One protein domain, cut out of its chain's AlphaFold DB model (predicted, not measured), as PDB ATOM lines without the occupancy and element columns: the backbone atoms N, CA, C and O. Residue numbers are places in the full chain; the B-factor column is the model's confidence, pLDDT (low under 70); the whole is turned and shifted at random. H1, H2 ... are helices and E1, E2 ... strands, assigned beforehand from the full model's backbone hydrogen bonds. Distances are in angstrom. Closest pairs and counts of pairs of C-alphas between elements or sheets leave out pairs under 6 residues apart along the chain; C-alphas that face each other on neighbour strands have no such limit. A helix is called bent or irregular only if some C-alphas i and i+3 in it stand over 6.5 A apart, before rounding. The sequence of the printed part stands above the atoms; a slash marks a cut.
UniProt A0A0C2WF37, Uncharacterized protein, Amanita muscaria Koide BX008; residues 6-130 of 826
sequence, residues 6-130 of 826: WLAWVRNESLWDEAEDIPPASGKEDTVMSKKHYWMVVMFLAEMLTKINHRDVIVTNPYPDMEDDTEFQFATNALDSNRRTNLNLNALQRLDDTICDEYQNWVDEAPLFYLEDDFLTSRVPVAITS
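AT A GLANCE: This is residues 6 to 130 of the 826 residues of an uncharacterized protein of Amanita muscaria Koide BX008 (UniProt A0A0C2WF37). Helix H1 runs through the middle, and the longest helix, H3, crosses over its last part; a narrow two-stranded ribbon of E1 and E2 stands near H3, and short H2 lies beyond H1, away from the ribbon. Residues 16 to 21 and 23 to 32 stick out beyond the ribbon. The printed part has 125 residues, in the order E1 H1 H2 H3 H4 H5 E2; the sheet E1 - E2 is antiparallel, and the class is mostly helix. The whole is compact, with a radius of gyration of the C-alphas of 15.3 A and spans of 42 by 34 by 29 A.

IN THESE COORDINATES: E1, residues 6 to 11, begins at C-alpha 6 (45.643, 23.707, -21.223). H1, residues 35 to 51, is 24.2 A long; H2 is residues 69 to 75. H3, residues 89 to 108, is 28.8 A long and irregular, C-alphas 101 and 104 being 7.6 A apart, with a kink of 48 degrees near residue 102. H4 is residues 112 to 115 and H5 residues 119 to 122. E2, residues 123 to 129, is 19.4 A long and ends at C-alpha 129 (45.579, 29.490, -23.896).

HOW THE PARTS SIT: In E1 and E2, antiparallel at 152 degrees, N 8 and O 126 are within hydrogen-bond range at 2.8 A. H3 and E2 are near each other, with 14 pairs of C-alphas within 10 A. H1 touches H3 with residues 44 to 51 alone, at a steep tilt of 64 degrees, opposite ways; the closest C-alphas, of Met 48 and Thr 98, are 6.5 A apart. H1 and H2 are near each other. H4 is close to but not clearly touching H1, C-alphas 114 and 40 being closest at 7.5 A. Every O i to N i+4 pair is within range in H1 and H2, and 14 of 16 in H3; H4 and H5 are too short for one, with 1 of 1 and 0 of 1 O i to N i+3 pairs within range.

THE WHOLE: The printed part has no cut. The links E1 to H1, H1 to H2 and H2 to H3 are long. Mean pLDDT of the printed part is 75.9; 36 residues are under 70, among them 14 to 32.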
ATOM      1  N   TRP A   6      45.038  24.721 -22.088       63.56
ATOM      2  CA  TRP A   6      45.643  23.707 -21.223       63.56
ATOM      3  C   TRP A   6      45.605  24.181 -19.774       63.56
ATOM      4  O   TRP A   6      45.840  25.359 -19.517       63.56
ATOM      5  N   LEU A   7      45.349  23.272 -18.834       69.38
ATOM      6  CA  LEU A   7      45.552  23.521 -17.408       69.38
ATOM      7  C   LEU A   7      46.651  22.587 -16.908       69.38
ATOM      8  O   LEU A   7      46.514  21.367 -16.992       69.38
ATOM      9  N   ALA A   8      47.728  23.164 -16.395       73.88
ATOM     10  CA  ALA A   8      48.835  22.450 -15.782       73.88
ATOM     11  C   ALA A   8      48.815  22.663 -14.265       73.88
ATOM     12  O   ALA A   8      48.438  23.727 -13.794       73.88
ATOM     13  N   TRP A   9      49.236  21.656 -13.504       77.75
ATOM     14  CA  TRP A   9      49.437  21.766 -12.058       77.75
ATOM     15  C   TRP A   9      50.931  21.714 -11.784       77.75
ATOM     16  O   TRP A   9      51.544  20.644 -11.820       77.75
ATOM     17  N   VAL A  10      51.518  22.888 -11.590       77.56
ATOM     18  CA  VAL A  10      52.967  23.087 -11.520       77.56
ATOM     19  C   VAL A  10      53.391  23.091 -10.059       77.56
ATOM     20  O   VAL A  10      52.686  23.641  -9.220       77.56
ATOM     21  N   ARG A  11      54.524  22.465  -9.724       77.50
ATOM     22  CA  ARG A  11      55.046  22.510  -8.349       77.50
ATOM     23  C   ARG A  11      55.394  23.942  -7.970       77.50
ATOM     24  O   ARG A  11      55.981  24.654  -8.780       77.50
ATOM     25  N   ASN A  12      55.103  24.323  -6.727       76.19
ATOM     26  CA  ASN A  12      55.390  25.669  -6.221       76.19
ATOM     27  C   ASN A  12      56.860  26.050  -6.438       76.19
ATOM     28  O   ASN A  12      57.151  27.175  -6.811       76.19
ATOM     29  N   GLU A  13      57.778  25.099  -6.267       73.94
ATOM     30  CA  GLU A  13      59.227  25.276  -6.444       73.94
ATOM     31  C   GLU A  13      59.633  25.682  -7.873       73.94
ATOM     32  O   GLU A  13      60.687  26.278  -8.057       73.94
ATOM     33  N   SER A  14      58.806  25.391  -8.883       69.31
ATOM     34  CA  SER A  14      59.117  25.614 -10.302       69.31
ATOM     35  C   SER A  14      58.628  26.961 -10.854       69.31
ATOM     36  O   SER A  14      58.808  27.212 -12.041       69.31
ATOM     37  N   LEU A  15      57.978  27.802 -10.040       63.97
ATOM     38  CA  LEU A  15      57.383  29.080 -10.470       63.97
ATOM     39  C   LEU A  15      58.210  30.322 -10.080       63.97
ATOM     40  O   LEU A  15      57.790  31.439 -10.371       63.97
ATOM     41  N   TRP A  16      59.364  30.149  -9.432       57.81
ATOM     42  CA  TRP A  16      60.223  31.249  -8.969       57.81
ATOM     43  C   TRP A  16      61.394  31.497  -9.933       57.81
ATOM     44  O   TRP A  16      61.868  30.559 -10.569       57.81
ATOM     45  N   ASP A  17      61.893  32.741  -9.990       52.03
ATOM     46  CA  ASP A  17      62.932  33.244 -10.920       52.03
ATOM     47  C   ASP A  17      64.279  32.471 -10.916       52.03
ATOM     48  O   ASP A  17      65.145  32.734 -11.749       52.03
ATOM     49  N   GLU A  18      64.471  31.510 -10.005       50.75
ATOM     50  CA  GLU A  18      65.667  30.658  -9.890       50.75
ATOM     51  C   GLU A  18      65.440  29.197 -10.333       50.75
ATOM     52  O   GLU A  18      66.317  28.352 -10.146       50.75
ATOM     53  N   ALA A  19      64.280  28.861 -10.905       53.81
ATOM     54  CA  ALA A  19      64.022  27.506 -11.385       53.81
ATOM     55  C   ALA A  19      64.946  27.165 -12.573       53.81
ATOM     56  O   ALA A  19      64.883  27.799 -13.625       53.81
ATOM     57  N   GLU A  20      65.811  26.157 -12.412       51.09
ATOM     58  CA  GLU A  20      66.626  25.633 -13.513       51.09
ATOM     59  C   GLU A  20      65.720  25.123 -14.644       51.09
ATOM     60  O   GLU A  20      64.762  24.386 -14.394       51.09
ATOM     61  N   ASP A  21      66.041  25.489 -15.892       51.59
ATOM     62  CA  ASP A  21      65.368  24.975 -17.088       51.59
ATOM     63  C   ASP A  21      65.391  23.440 -17.071       51.59
ATOM     64  O   ASP A  21      66.424  22.802 -17.299       51.59
ATOM     65  N   ILE A  22      64.235  22.833 -16.806       56.03
ATOM     66  CA  ILE A  22      64.087  21.381 -16.841       56.03
ATOM     67  C   ILE A  22      64.149  20.962 -18.319       56.03
ATOM     68  O   ILE A  22      63.298  21.389 -19.107       56.03
ATOM     69  N   PRO A  23      65.114  20.117 -18.735       48.38
ATOM     70  CA  PRO A  23      65.172  19.627 -20.104       48.38
ATOM     71  C   PRO A  23      63.846  18.942 -20.460       48.38
ATOM     72  O   PRO A  23      63.315  18.212 -19.617       48.38
ATOM     73  N   PRO A  24      63.309  19.118 -21.682       47.81
ATOM     74  CA  PRO A  24      62.059  18.481 -22.075       47.81
ATOM     75  C   PRO A  24      62.158  16.978 -21.812       47.81
ATOM     76  O   PRO A  24      63.022  16.291 -22.365       47.81
ATOM     77  N   ALA A  25      61.306  16.489 -20.907       49.50
ATOM     78  CA  ALA A  25      61.318  15.101 -20.484       49.50
ATOM     79  C   ALA A  25      61.233  14.198 -21.718       49.50
ATOM     80  O   ALA A  25      60.468  14.450 -22.651       49.50
ATOM     81  N   SER A  26      62.025  13.128 -21.724       41.19
ATOM     82  CA  SER A  26      62.101  12.155 -22.818       41.19
ATOM     83  C   SER A  26      60.843  11.271 -22.915       41.19
ATOM     84  O   SER A  26      60.941  10.052 -22.903       41.19
ATOM     85  N   GLY A  27      59.646  11.865 -22.972       44.00
ATOM     86  CA  GLY A  27      58.375  11.252 -23.386       44.00
ATOM     87  C   GLY A  27      57.951   9.946 -22.699       44.00
ATOM     88  O   GLY A  27      57.126   9.233 -23.262       44.00
ATOM     89  N   LYS A  28      58.531   9.585 -21.547       43.59
ATOM     90  CA  LYS A  28      58.339   8.274 -20.895       43.59
ATOM     91  C   LYS A  28      57.612   8.319 -19.555       43.59
ATOM     92  O   LYS A  28      57.263   7.257 -19.049       43.59
ATOM     93  N   GLU A  29      57.387   9.500 -18.990       51.09
ATOM     94  CA  GLU A  29      56.565   9.648 -17.789       51.09
ATOM     95  C   GLU A  29      55.120   9.919 -18.204       51.09
ATOM     96  O   GLU A  29      54.863  10.740 -19.085       51.09
ATOM     97  N   ASP A  30      54.189   9.175 -17.608       47.97
ATOM     98  CA  ASP A  30      52.762   9.328 -17.860       47.97
ATOM     99  C   ASP A  30      52.310  10.674 -17.274       47.97
ATOM    100  O   ASP A  30      52.241  10.849 -16.059       47.97
ATOM    101  N   THR A  31      52.067  11.659 -18.138       58.22
ATOM    102  CA  THR A  31      51.608  13.004 -17.752       58.22
ATOM    103  C   THR A  31      50.113  13.035 -17.422       58.22
ATOM    104  O   THR A  31      49.552  14.101 -17.158       58.22
ATOM    105  N   VAL A  32      49.449  11.874 -17.441       64.06
ATOM    106  CA  VAL A  32      48.023  11.734 -17.164       64.06
ATOM    107  C   VAL A  32      47.771  11.779 -15.658       64.06
ATOM    108  O   VAL A  32      48.286  10.986 -14.872       64.06
ATOM    109  N   MET A  33      46.932  12.729 -15.257       74.50
ATOM    110  CA  MET A  33      46.489  12.904 -13.879       74.50
ATOM    111  C   MET A  33      45.725  11.668 -13.373       74.50
ATOM    112  O   MET A  33      44.920  11.084 -14.102       74.50
ATOM    113  N   SER A  34      45.938  11.283 -12.108       82.62
ATOM    114  CA  SER A  34      45.155  10.206 -11.487       82.62
ATOM    115  C   SER A  34      43.664  10.569 -11.443       82.62
ATOM    116  O   SER A  34      43.309  11.747 -11.422       82.62
ATOM    117  N   LYS A  35      42.766   9.575 -11.374       82.56
ATOM    118  CA  LYS A  35      41.316   9.830 -11.271       82.56
ATOM    119  C   LYS A  35      40.965  10.711 -10.059       82.56
ATOM    120  O   LYS A  35      40.166  11.630 -10.205       82.56
ATOM    121  N   LYS A  36      41.596  10.458  -8.901       85.25
ATOM    122  CA  LYS A  36      41.408  11.229  -7.656       85.25
ATOM    123  C   LYS A  36      41.800  12.695  -7.864       85.25
ATOM    124  O   LYS A  36      40.991  13.584  -7.625       85.25
ATOM    125  N   HIS A  37      42.999  12.946  -8.395       85.94
ATOM    126  CA  HIS A  37      43.468  14.310  -8.671       85.94
ATOM    127  C   HIS A  37      42.612  14.999  -9.730       85.94
ATOM    128  O   HIS A  37      42.217  16.140  -9.538       85.94
ATOM    129  N   TYR A  38      42.232  14.294 -10.797       84.75
ATOM    130  CA  TYR A  38      41.354  14.833 -11.836       84.75
ATOM    131  C   TYR A  38      40.036  15.346 -11.247       84.75
ATOM    132  O   TYR A  38      39.580  16.437 -11.582       84.75
ATOM    133  N   TRP A  39      39.455  14.594 -10.317       87.38
ATOM    134  CA  TRP A  39      38.246  14.980  -9.601       87.38
ATOM    135  C   TRP A  39      38.433  16.182  -8.674       87.38
ATOM    136  O   TRP A  39      37.593  17.080  -8.703       87.38
ATOM    137  N   MET A  40      39.545  16.274  -7.939       88.25
ATOM    138  CA  MET A  40      39.870  17.480  -7.159       88.25
ATOM    139  C   MET A  40      39.910  18.723  -8.048       88.25
ATOM    140  O   MET A  40      39.259  19.723  -7.756       88.25
ATOM    141  N   VAL A  41      40.634  18.630  -9.166       86.44
ATOM    142  CA  VAL A  41      40.806  19.731 -10.120       86.44
ATOM    143  C   VAL A  41      39.470  20.153 -10.712       86.44
ATOM    144  O   VAL A  41      39.184  21.340 -10.825       86.44
ATOM    145  N   VAL A  42      38.630  19.189 -11.071       87.06
ATOM    146  CA  VAL A  42      37.305  19.458 -11.625       87.06
ATOM    147  C   VAL A  42      36.393  20.137 -10.607       87.06
ATOM    148  O   VAL A  42      35.701  21.078 -10.987       87.06
ATOM    149  N   MET A  43      36.382  19.699  -9.343       90.12
ATOM    150  CA  MET A  43      35.578  20.356  -8.305       90.12
ATOM    151  C   MET A  43      36.064  21.763  -8.022       90.12
ATOM    152  O   MET A  43      35.247  22.679  -7.975       90.12
ATOM    153  N   PHE A  44      37.378  21.941  -7.913       89.44
ATOM    154  CA  PHE A  44      37.985  23.253  -7.763       89.44
ATOM    155  C   PHE A  44      37.566  24.183  -8.909       89.44
ATOM    156  O   PHE A  44      36.993  25.244  -8.675       89.44
ATOM    157  N   LEU A  45      37.756  23.758 -10.162       86.88
ATOM    158  CA  LEU A  45      37.348  24.543 -11.328       86.88
ATOM    159  C   LEU A  45      35.842  24.808 -11.344       86.88
ATOM    160  O   LEU A  45      35.429  25.913 -11.680       86.88
ATOM    161  N   ALA A  46      35.014  23.825 -10.989       88.25
ATOM    162  CA  ALA A  46      33.569  23.998 -10.930       88.25
ATOM    163  C   ALA A  46      33.160  25.035  -9.874       88.25
ATOM    164  O   ALA A  46      32.265  25.846 -10.125       88.25
ATOM    165  N   GLU A  47      33.832  25.048  -8.725       89.25
ATOM    166  CA  GLU A  47      33.612  26.021  -7.658       89.25
ATOM    167  C   GLU A  47      34.046  27.422  -8.097       89.25
ATOM    168  O   GLU A  47      33.264  28.366  -7.991       89.25
ATOM    169  N   MET A  48      35.229  27.564  -8.701       88.75
ATOM    170  CA  MET A  48      35.700  28.854  -9.225       88.75
ATOM    171  C   MET A  48      34.783  29.384 -10.335       88.75
ATOM    172  O   MET A  48      34.395  30.554 -10.332       88.75
ATOM    173  N   LEU A  49      34.344  28.507 -11.248       85.56
ATOM    174  CA  LEU A  49      33.351  28.830 -12.275       85.56
ATOM    175  C   LEU A  49      32.016  29.263 -11.652       85.56
ATOM    176  O   LEU A  49      31.386  30.194 -12.152       85.56
ATOM    177  N   THR A  50      31.602  28.645 -10.544       84.38
ATOM    178  CA  THR A  50      30.401  29.042  -9.794       84.38
ATOM    179  C   THR A  50      30.583  30.412  -9.132       84.38
ATOM    180  O   THR A  50      29.688  31.255  -9.237       84.38
ATOM    181  N   LYS A  51      31.756  30.700  -8.545       84.94
ATOM    182  CA  LYS A  51      32.089  32.006  -7.942       84.94
ATOM    183  C   LYS A  51      32.074  33.152  -8.959       84.94
ATOM    184  O   LYS A  51      31.540  34.225  -8.667       84.94
ATOM    185  N   ILE A  52      32.539  32.920 -10.191       81.06
ATOM    186  CA  ILE A  52      32.419  33.911 -11.280       81.06
ATOM    187  C   ILE A  52      31.045  33.916 -11.965       81.06
ATOM    188  O   ILE A  52      30.825  34.693 -12.903       81.06
ATOM    189  N   ASN A  53      30.115  33.074 -11.499       71.88
ATOM    190  CA  ASN A  53      28.784  32.864 -12.064       71.88
ATOM    191  C   ASN A  53      28.831  32.494 -13.552       71.88
ATOM    192  O   ASN A  53      28.041  32.990 -14.366       71.88
ATOM    193  N   HIS A  54      29.811  31.670 -13.926       75.69
ATOM    194  CA  HIS A  54      29.895  31.125 -15.267       75.69
ATOM    195  C   HIS A  54      28.661  30.269 -15.543       75.69
ATOM    196  O   HIS A  54      28.155  29.561 -14.669       75.69
ATOM    197  N   ARG A  55      28.160  30.358 -16.775       69.19
ATOM    198  CA  ARG A  55      26.908  29.712 -17.162       69.19
ATOM    199  C   ARG A  55      26.930  28.218 -16.845       69.19
ATOM    200  O   ARG A  55      27.899  27.513 -17.111       69.19
ATOM    201  N   ASP A  56      25.817  27.769 -16.282       67.69
ATOM    202  CA  ASP A  56      25.421  26.370 -16.140       67.69
ATOM    203  C   ASP A  56      26.327  25.441 -15.348       67.69
ATOM    204  O   ASP A  56      26.022  24.251 -15.270       67.69
ATOM    205  N   VAL A  57      27.361  25.943 -14.693       77.50
ATOM    206  CA  VAL A  57      28.053  25.178 -13.663       77.50
ATOM    207  C   VAL A  57      27.234  25.273 -12.382       77.50
ATOM    208  O   VAL A  57      26.791  26.347 -11.980       77.50
ATOM    209  N   ILE A  58      26.941  24.122 -11.798       77.25
ATOM    210  CA  ILE A  58      26.261  24.004 -10.515       77.25
ATOM    211  C   ILE A  58      27.193  23.215  -9.616       77.25
ATOM    212  O   ILE A  58      27.644  22.137 -10.009       77.25
ATOM    213  N   VAL A  59      27.431  23.737  -8.420       85.31
ATOM    214  CA  VAL A  59      28.069  23.010  -7.329       85.31
ATOM    215  C   VAL A  59      27.073  22.914  -6.180       85.31
ATOM    216  O   VAL A  59      26.561  23.925  -5.706       85.31
ATOM    217  N   THR A  60      26.727  21.691  -5.773       84.25
ATOM    218  CA  THR A  60      25.874  21.450  -4.593       84.25
ATOM    219  C   THR A  60      26.683  21.064  -3.363       84.25
ATOM    220  O   THR A  60      26.213  21.248  -2.246       84.25
ATOM    221  N   ASN A  61      27.863  20.478  -3.572       87.69
ATOM    222  CA  ASN A  61      28.829  20.148  -2.532       87.69
ATOM    223  C   ASN A  61      30.229  20.485  -3.079       87.69
ATOM    224  O   ASN A  61      30.598  19.873  -4.080       87.69
ATOM    225  N   PRO A  62      30.981  21.429  -2.485       88.50
ATOM    226  CA  PRO A  62      32.321  21.790  -2.956       88.50
ATOM    227  C   PRO A  62      33.379  20.708  -2.687       88.50
ATOM    228  O   PRO A  62      34.396  20.685  -3.375       88.50
ATOM    229  N   TYR A  63      33.120  19.778  -1.756       91.75
ATOM    230  CA  TYR A  63      34.033  18.686  -1.396       91.75
ATOM    231  C   TYR A  63      33.297  17.333  -1.349       91.75
ATOM    232  O   TYR A  63      33.052  16.795  -0.265       91.75
ATOM    233  N   PRO A  64      32.873  16.778  -2.500       90.75
ATOM    234  CA  PRO A  64      32.270  15.447  -2.552       90.75
ATOM    235  C   PRO A  64      33.277  14.339  -2.258       90.75
ATOM    236  O   PRO A  64      34.482  14.522  -2.446       90.75
ATOM    237  N   ASP A  65      32.772  13.171  -1.868       86.06
ATOM    238  CA  ASP A  65      33.576  11.950  -1.840       86.06
ATOM    239  C   ASP A  65      34.153  11.649  -3.239       86.06
ATOM    240  O   ASP A  65      33.429  11.564  -4.236       86.06
ATOM    241  N   MET A  66      35.481  11.512  -3.308       85.06
ATOM    242  CA  MET A  66      36.226  11.242  -4.539       85.06
ATOM    243  C   MET A  66      36.375   9.748  -4.848       85.06
ATOM    244  O   MET A  66      37.074   9.379  -5.793       85.06
ATOM    245  N   GLU A  67      35.741   8.872  -4.079       82.19
ATOM    246  CA  GLU A  67      35.648   7.446  -4.392       82.19
ATOM    247  C   GLU A  67      34.253   7.058  -4.914       82.19
ATOM    248  O   GLU A  67      34.115   6.049  -5.612       82.19
ATOM    249  N   ASP A  68      33.233   7.894  -4.678       83.75
ATOM    250  CA  ASP A  68      31.863   7.692  -5.160       83.75
ATOM    251  C   ASP A  68      31.573   8.492  -6.449       83.75
ATOM    252  O   ASP A  68      31.219   9.673  -6.431       83.75
ATOM    253  N   ASP A  69      31.638   7.797  -7.596       81.12
ATOM    254  CA  ASP A  69      31.258   8.320  -8.926       81.12
ATOM    255  C   ASP A  69      29.889   9.022  -8.922       81.12
ATOM    256  O   ASP A  69      29.675  10.004  -9.638       81.12
ATOM    257  N   THR A  70      28.940   8.491  -8.153       78.62
ATOM    258  CA  THR A  70      27.560   8.975  -8.110       78.62
ATOM    259  C   THR A  70      27.477  10.258  -7.300       78.62
ATOM    260  O   THR A  70      26.842  11.222  -7.734       78.62
ATOM    261  N   GLU A  71      28.129  10.295  -6.137       82.44
ATOM    262  CA  GLU A  71      28.177  11.498  -5.314       82.44
ATOM    263  C   GLU A  71      28.818  12.659  -6.074       82.44
ATOM    264  O   GLU A  71      28.235  13.749  -6.117       82.44
ATOM    265  N   PHE A  72      29.944  12.397  -6.740       84.69
ATOM    266  CA  PHE A  72      30.673  13.382  -7.523       84.69
ATOM    267  C   PHE A  72      29.828  13.953  -8.676       84.69
ATOM    268  O   PHE A  72      29.708  15.170  -8.826       84.69
ATOM    269  N   GLN A  73      29.164  13.092  -9.460       81.25
ATOM    270  CA  GLN A  73      28.289  13.514 -10.570       81.25
ATOM    271  C   GLN A  73      27.090  14.361 -10.130       81.25
ATOM    272  O   GLN A  73      26.507  15.093 -10.934       81.25
ATOM    273  N   PHE A  74      26.668  14.238  -8.874       80.75
ATOM    274  CA  PHE A  74      25.623  15.085  -8.318       80.75
ATOM    275  C   PHE A  74      26.161  16.350  -7.661       80.75
ATOM    276  O   PHE A  74      25.419  17.326  -7.574       80.75
ATOM    277  N   ALA A  75      27.399  16.321  -7.173       84.75
ATOM    278  CA  ALA A  75      28.060  17.465  -6.567       84.75
ATOM    279  C   ALA A  75      28.354  18.553  -7.593       84.75
ATOM    280  O   ALA A  75      28.173  19.728  -7.281       84.75
ATOM    281  N   THR A  76      28.714  18.166  -8.820       83.81
ATOM    282  CA  THR A  76      28.833  19.094  -9.939       83.81
ATOM    283  C   THR A  76      28.378  18.501 -11.266       83.81
ATOM    284  O   THR A  76      28.548  17.317 -11.543       83.81
ATOM    285  N   ASN A  77      27.846  19.355 -12.141       76.12
ATOM    286  CA  ASN A  77      27.585  19.014 -13.539       76.12
ATOM    287  C   ASN A  77      28.753  19.379 -14.480       76.12
ATOM    288  O   ASN A  77      28.581  19.354 -15.698       76.12
ATOM    289  N   ALA A  78      29.930  19.741 -13.961       75.06
ATOM    290  CA  ALA A  78      31.099  20.081 -14.778       75.06
ATOM    291  C   ALA A  78      31.660  18.891 -15.592       75.06
ATOM    292  O   ALA A  78      32.284  19.116 -16.626       75.06
ATOM    293  N   LEU A  79      31.396  17.642 -15.175       64.06
ATOM    294  CA  LEU A  79      31.863  16.404 -15.831       64.06
ATOM    295  C   LEU A  79      30.915  15.793 -16.864       64.06
ATOM    296  O   LEU A  79      31.187  14.692 -17.349       64.06
ATOM    297  N   ASP A  80      29.784  16.422 -17.178       67.00
ATOM    298  CA  ASP A  80      28.844  15.800 -18.110       67.00
ATOM    299  C   ASP A  80      29.553  15.554 -19.458       67.00
ATOM    300  O   ASP A  80      30.030  16.477 -20.101       67.00
ATOM    301  N   SER A  81      29.695  14.292 -19.875       50.38
ATOM    302  CA  SER A  81      30.609  13.867 -20.965       50.38
ATOM    303  C   SER A  81      30.392  14.531 -22.341       50.38
ATOM    304  O   SER A  81      31.232  14.409 -23.229       50.38
ATOM    305  N   ASN A  82      29.287  15.257 -22.521       53.75
ATOM    306  CA  ASN A  82      28.970  16.030 -23.725       53.75
ATOM    307  C   ASN A  82      29.237  17.537 -23.572       53.75
ATOM    308  O   ASN A  82      28.856  18.327 -24.439       53.75
ATOM    309  N   ARG A  83      29.859  17.948 -22.468       60.22
ATOM    310  CA  ARG A  83      29.939  19.335 -22.040       60.22
ATOM    311  C   ARG A  83      31.255  19.978 -22.450       60.22
ATOM    312  O   ARG A  83      32.332  19.539 -22.063       60.22
ATOM    313  N   ARG A  84      31.161  21.061 -23.224       65.38
ATOM    314  CA  ARG A  84      32.278  21.973 -23.496       65.38
ATOM    315  C   ARG A  84      32.043  23.284 -22.759       65.38
ATOM    316  O   ARG A  84      31.128  24.031 -23.107       65.38
ATOM    317  N   THR A  85      32.889  23.579 -21.777       70.06
ATOM    318  CA  THR A  85      32.902  24.880 -21.100       70.06
ATOM    319  C   THR A  85      33.593  25.894 -22.004       70.06
ATOM    320  O   THR A  85      34.810  25.873 -22.152       70.06
ATOM    321  N   ASN A  86      32.818  26.772 -22.646       69.38
ATOM    322  CA  ASN A  86      33.386  27.825 -23.490       69.38
ATOM    323  C   ASN A  86      33.512  29.125 -22.688       69.38
ATOM    324  O   ASN A  86      32.490  29.729 -22.337       69.38
ATOM    325  N   LEU A  87      34.752  29.560 -22.467       69.81
ATOM    326  CA  LEU A  87      35.115  30.822 -21.825       69.81
ATOM    327  C   LEU A  87      35.476  31.860 -22.897       69.81
ATOM    328  O   LEU A  87      36.232  31.565 -23.821       69.81
ATOM    329  N   ASN A  88      34.931  33.072 -22.789       68.94
ATOM    330  CA  ASN A  88      35.471  34.222 -23.520       68.94
ATOM    331  C   ASN A  88      36.616  34.855 -22.709       68.94
ATOM    332  O   ASN A  88      36.806  34.510 -21.544       68.94
ATOM    333  N   LEU A  89      37.359  35.790 -23.310       70.69
ATOM    334  CA  LEU A  89      38.532  36.411 -22.678       70.69
ATOM    335  C   LEU A  89      38.219  36.998 -21.292       70.69
ATOM    336  O   LEU A  89      38.904  36.690 -20.328       70.69
ATOM    337  N   ASN A  90      37.136  37.768 -21.172       71.25
ATOM    338  CA  ASN A  90      36.737  38.371 -19.900       71.25
ATOM    339  C   ASN A  90      36.367  37.315 -18.836       71.25
ATOM    340  O   ASN A  90      36.707  37.467 -17.666       71.25
ATOM    341  N   ALA A  91      35.666  36.239 -19.212       75.00
ATOM    342  CA  ALA A  91      35.360  35.155 -18.280       75.00
ATOM    343  C   ALA A  91      36.620  34.395 -17.852       75.00
ATOM    344  O   ALA A  91      36.679  33.952 -16.712       75.00
ATOM    345  N   LEU A  92      37.603  34.258 -18.744       76.81
ATOM    346  CA  LEU A  92      38.890  33.650 -18.432       76.81
ATOM    347  C   LEU A  92      39.717  34.531 -17.487       76.81
ATOM    348  O   LEU A  92      40.228  34.012 -16.511       76.81
ATOM    349  N   GLN A  93      39.780  35.844 -17.724       76.50
ATOM    350  CA  GLN A  93      40.438  36.794 -16.815       76.50
ATOM    351  C   GLN A  93      39.795  36.768 -15.428       76.50
ATOM    352  O   GLN A  93      40.477  36.586 -14.434       76.50
ATOM    353  N   ARG A  94      38.460  36.830 -15.355       80.50
ATOM    354  CA  ARG A  94      37.760  36.709 -14.067       80.50
ATOM    355  C   ARG A  94      38.006  35.368 -13.387       80.50
ATOM    356  O   ARG A  94      38.017  35.318 -12.161       80.50
ATOM    357  N   LEU A  95      38.112  34.287 -14.161       82.38
ATOM    358  CA  LEU A  95      38.433  32.966 -13.629       82.38
ATOM    359  C   LEU A  95      39.846  32.953 -13.045       82.38
ATOM    360  O   LEU A  95      40.007  32.437 -11.950       82.38
ATOM    361  N   ASP A  96      40.816  33.535 -13.747       81.88
ATOM    362  CA  ASP A  96      42.202  33.692 -13.297       81.88
ATOM    363  C   ASP A  96      42.275  34.496 -11.992       81.88
ATOM    364  O   ASP A  96      42.710  33.957 -10.980       81.88
ATOM    365  N   ASP A  97      41.690  35.701 -11.969       83.81
ATOM    366  CA  ASP A  97      41.602  36.542 -10.767       83.81
ATOM    367  C   ASP A  97      40.981  35.769  -9.591       83.81
ATOM    368  O   ASP A  97      41.492  35.769  -8.475       83.81
ATOM    369  N   THR A  98      39.885  35.044  -9.848       85.69
ATOM    370  CA  THR A  98      39.184  34.269  -8.812       85.69
ATOM    371  C   THR A  98      40.007  33.079  -8.333       85.69
ATOM    372  O   THR A  98      39.974  32.767  -7.149       85.69
ATOM    373  N   ILE A  99      40.747  32.410  -9.219       85.19
ATOM    374  CA  ILE A  99      41.675  31.345  -8.834       85.19
ATOM    375  C   ILE A  99      42.759  31.936  -7.930       85.19
ATOM    376  O   ILE A  99      42.986  31.398  -6.851       85.19
ATOM    377  N   CYS A 100      43.377  33.052  -8.314       83.31
ATOM    378  CA  CYS A 100      44.396  33.714  -7.501       83.31
ATOM    379  C   CYS A 100      43.869  34.129  -6.118       83.31
ATOM    380  O   CYS A 100      44.551  33.903  -5.118       83.31
ATOM    381  N   ASP A 101      42.658  34.684  -6.055       85.94
ATOM    382  CA  ASP A 101      42.069  35.205  -4.818       85.94
ATOM    383  C   ASP A 101      41.536  34.104  -3.883       85.94
ATOM    384  O   ASP A 101      41.592  34.236  -2.660       85.94
ATOM    385  N   GLU A 102      40.987  33.018  -4.435       88.50
ATOM    386  CA  GLU A 102      40.184  32.052  -3.672       88.50
ATOM    387  C   GLU A 102      40.836  30.675  -3.521       88.50
ATOM    388  O   GLU A 102      40.331  29.864  -2.741       88.50
ATOM    389  N   TYR A 103      41.933  30.386  -4.235       86.81
ATOM    390  CA  TYR A 103      42.575  29.068  -4.198       86.81
ATOM    391  C   TYR A 103      42.962  28.657  -2.778       86.81
ATOM    392  O   TYR A 103      42.568  27.583  -2.329       86.81
ATOM    393  N   GLN A 104      43.666  29.526  -2.045       87.12
ATOM    394  CA  GLN A 104      44.128  29.193  -0.698       87.12
ATOM    395  C   GLN A 104      42.956  28.972   0.266       87.12
ATOM    396  O   GLN A 104      42.940  27.968   0.969       87.12
ATOM    397  N   ASN A 105      41.937  29.839   0.232       89.94
ATOM    398  CA  ASN A 105      40.739  29.681   1.063       89.94
ATOM    399  C   ASN A 105      40.038  28.345   0.782       89.94
ATOM    400  O   ASN A 105      39.623  27.648   1.704       89.94
ATOM    401  N   TRP A 106      39.929  27.963  -0.495       91.44
ATOM    402  CA  TRP A 106      39.319  26.693  -0.881       91.44
ATOM    403  C   TRP A 106      40.156  25.483  -0.441       91.44
ATOM    404  O   TRP A 106      39.593  24.459  -0.060       91.44
ATOM    405  N   VAL A 107      41.488  25.571  -0.463       89.56
ATOM    406  CA  VAL A 107      42.360  24.502   0.053       89.56
ATOM    407  C   VAL A 107      42.275  24.408   1.582       89.56
ATOM    408  O   VAL A 107      42.202  23.302   2.111       89.56
ATOM    409  N   ASP A 108      42.214  25.538   2.289       88.38
ATOM    410  CA  ASP A 108      42.145  25.587   3.756       88.38
ATOM    411  C   ASP A 108      40.816  25.034   4.306       88.38
ATOM    412  O   ASP A 108      40.779  24.434   5.382       88.38
ATOM    413  N   GLU A 109      39.720  25.209   3.564       91.94
ATOM    414  CA  GLU A 109      38.402  24.649   3.889       91.94
ATOM    415  C   GLU A 109      38.254  23.169   3.483       91.94
ATOM    416  O   GLU A 109      37.257  22.525   3.834       91.94
ATOM    417  N   ALA A 110      39.233  22.603   2.766       90.62
ATOM    418  CA  ALA A 110      39.149  21.242   2.262       90.62
ATOM    419  C   ALA A 110      39.214  20.198   3.398       90.62
ATOM    420  O   ALA A 110      40.061  20.277   4.294       90.62
ATOM    421  N   PRO A 111      38.362  19.158   3.369       91.31
ATOM    422  CA  PRO A 111      38.457  18.044   4.305       91.31
ATOM    423  C   PRO A 111      39.812  17.330   4.238       91.31
ATOM    424  O   PRO A 111      40.419  17.236   3.174       91.31
ATOM    425  N   LEU A 112      40.239  16.706   5.342       86.94
ATOM    426  CA  LEU A 112      41.543  16.023   5.433       86.94
ATOM    427  C   LEU A 112      41.808  15.031   4.288       86.94
ATOM    428  O   LEU A 112      42.926  14.971   3.791       86.94
ATOM    429  N   PHE A 113      40.785  14.309   3.820       87.62
ATOM    430  CA  PHE A 113      40.923  13.324   2.740       87.62
ATOM    431  C   PHE A 113      41.248  13.939   1.359       87.62
ATOM    432  O   PHE A 113      41.733  13.236   0.466       87.62
ATOM    433  N   TYR A 114      41.025  15.250   1.178       88.56
ATOM    434  CA  TYR A 114      41.490  16.021   0.017       88.56
ATOM    435  C   TYR A 114      42.966  16.441   0.123       88.56
ATOM    436  O   TYR A 114      43.575  16.766  -0.892       88.56
ATOM    437  N   LEU A 115      43.539  16.422   1.329       88.69
ATOM    438  CA  LEU A 115      44.884  16.924   1.628       88.69
ATOM    439  C   LEU A 115      45.918  15.808   1.868       88.69
ATOM    440  O   LEU A 115      47.100  16.093   1.991       88.69
ATOM    441  N   GLU A 116      45.493  14.540   1.918       85.44
ATOM    442  CA  GLU A 116      46.321  13.379   2.303       85.44
ATOM    443  C   GLU A 116      47.629  13.186   1.519       85.44
ATOM    444  O   GLU A 116      48.559  12.581   2.047       85.44
ATOM    445  N   ASP A 117      47.693  13.628   0.260       83.50
ATOM    446  CA  ASP A 117      48.835  13.402  -0.637       83.50
ATOM    447  C   ASP A 117      49.576  14.685  -1.040       83.50
ATOM    448  O   ASP A 117      50.381  14.669  -1.976       83.50
ATOM    449  N   ASP A 118      49.291  15.789  -0.343       84.25
ATOM    450  CA  ASP A 118      49.876  17.111  -0.563       84.25
ATOM    451  C   ASP A 118      49.729  17.648  -2.001       84.25
ATOM    452  O   ASP A 118      50.412  18.599  -2.388       84.25
ATOM    453  N   PHE A 119      48.853  17.078  -2.841       87.06
ATOM    454  CA  PHE A 119      48.737  17.499  -4.240       87.06
ATOM    455  C   PHE A 119      48.358  18.980  -4.366       87.06
ATOM    456  O   PHE A 119      49.008  19.703  -5.122       87.06
ATOM    457  N   LEU A 120      47.359  19.422  -3.597       84.88
ATOM    458  CA  LEU A 120      46.849  20.798  -3.592       84.88
ATOM    459  C   LEU A 120      47.775  21.780  -2.854       84.88
ATOM    460  O   LEU A 120      47.815  22.962  -3.174       84.88
ATOM    461  N   THR A 121      48.552  21.316  -1.879       85.12
ATOM    462  CA  THR A 121      49.447  22.183  -1.093       85.12
ATOM    463  C   THR A 121      50.811  22.372  -1.764       85.12
ATOM    464  O   THR A 121      51.449  23.408  -1.587       85.12
ATOM    465  N   SER A 122      51.254  21.405  -2.576       83.12
ATOM    466  CA  SER A 122      52.563  21.423  -3.253       83.12
ATOM    467  C   SER A 122      52.550  21.986  -4.679       83.12
ATOM    468  O   SER A 122      53.623  22.160  -5.272       83.12
ATOM    469  N   ARG A 123      51.371  22.236  -5.264       82.94
ATOM    470  CA  ARG A 123      51.213  22.671  -6.661       82.94
ATOM    471  C   ARG A 123      50.232  23.831  -6.803       82.94
ATOM    472  O   ARG A 123      49.268  23.916  -6.050       82.94
ATOM    473  N   VAL A 124      50.434  24.642  -7.841       79.12
ATOM    474  CA  VAL A 124      49.524  25.715  -8.269       79.12
ATOM    475  C   VAL A 124      48.975  25.405  -9.668       79.12
ATOM    476  O   VAL A 124      49.732  24.942 -10.534       79.12
ATOM    477  N   PRO A 125      47.681  25.650  -9.928       80.94
ATOM    478  CA  PRO A 125      47.133  25.595 -11.279       80.94
ATOM    479  C   PRO A 125      47.659  26.745 -12.158       80.94
ATOM    480  O   PRO A 125      47.657  27.899 -11.747       80.94
ATOM    481  N   VAL A 126      48.046  26.438 -13.400       72.50
ATOM    482  CA  VAL A 126      48.462  27.400 -14.436       72.50
ATOM    483  C   VAL A 126      47.710  27.102 -15.732       72.50
ATOM    484  O   VAL A 126      47.780  25.987 -16.253       72.50
ATOM    485  N   ALA A 127      46.996  28.090 -16.271       66.25
ATOM    486  CA  ALA A 127      46.276  27.964 -17.536       66.25
ATOM    487  C   ALA A 127      47.080  28.557 -18.706       66.25
ATOM    488  O   ALA A 127      47.542  29.692 -18.640       66.25
ATOM    489  N   ILE A 128      47.212  27.813 -19.808       57.88
ATOM    490  CA  ILE A 128      47.868  28.262 -21.046       57.88
ATOM    491  C   ILE A 128      46.835  28.242 -22.171       57.88
ATOM    492  O   ILE A 128      46.287  27.186 -22.484       57.88
ATOM    493  N   THR A 129      46.571  29.385 -22.806       57.88
ATOM    494  CA  THR A 129      45.579  29.490 -23.896       57.88
ATOM    495  C   THR A 129      46.235  29.897 -25.209       57.88
ATOM    496  O   THR A 129      47.081  30.789 -25.214       57.88
ATOM    497  N   SER A 130      45.871  29.246 -26.319       49.00
ATOM    498  CA  SER A 130      46.434  29.541 -27.648       49.00
ATOM    499  C   SER A 130      45.525  30.406 -28.533       49.00
ATOM    500  O   SER A 130      46.014  30.987 -29.503       49.00
TER     501      SER A 130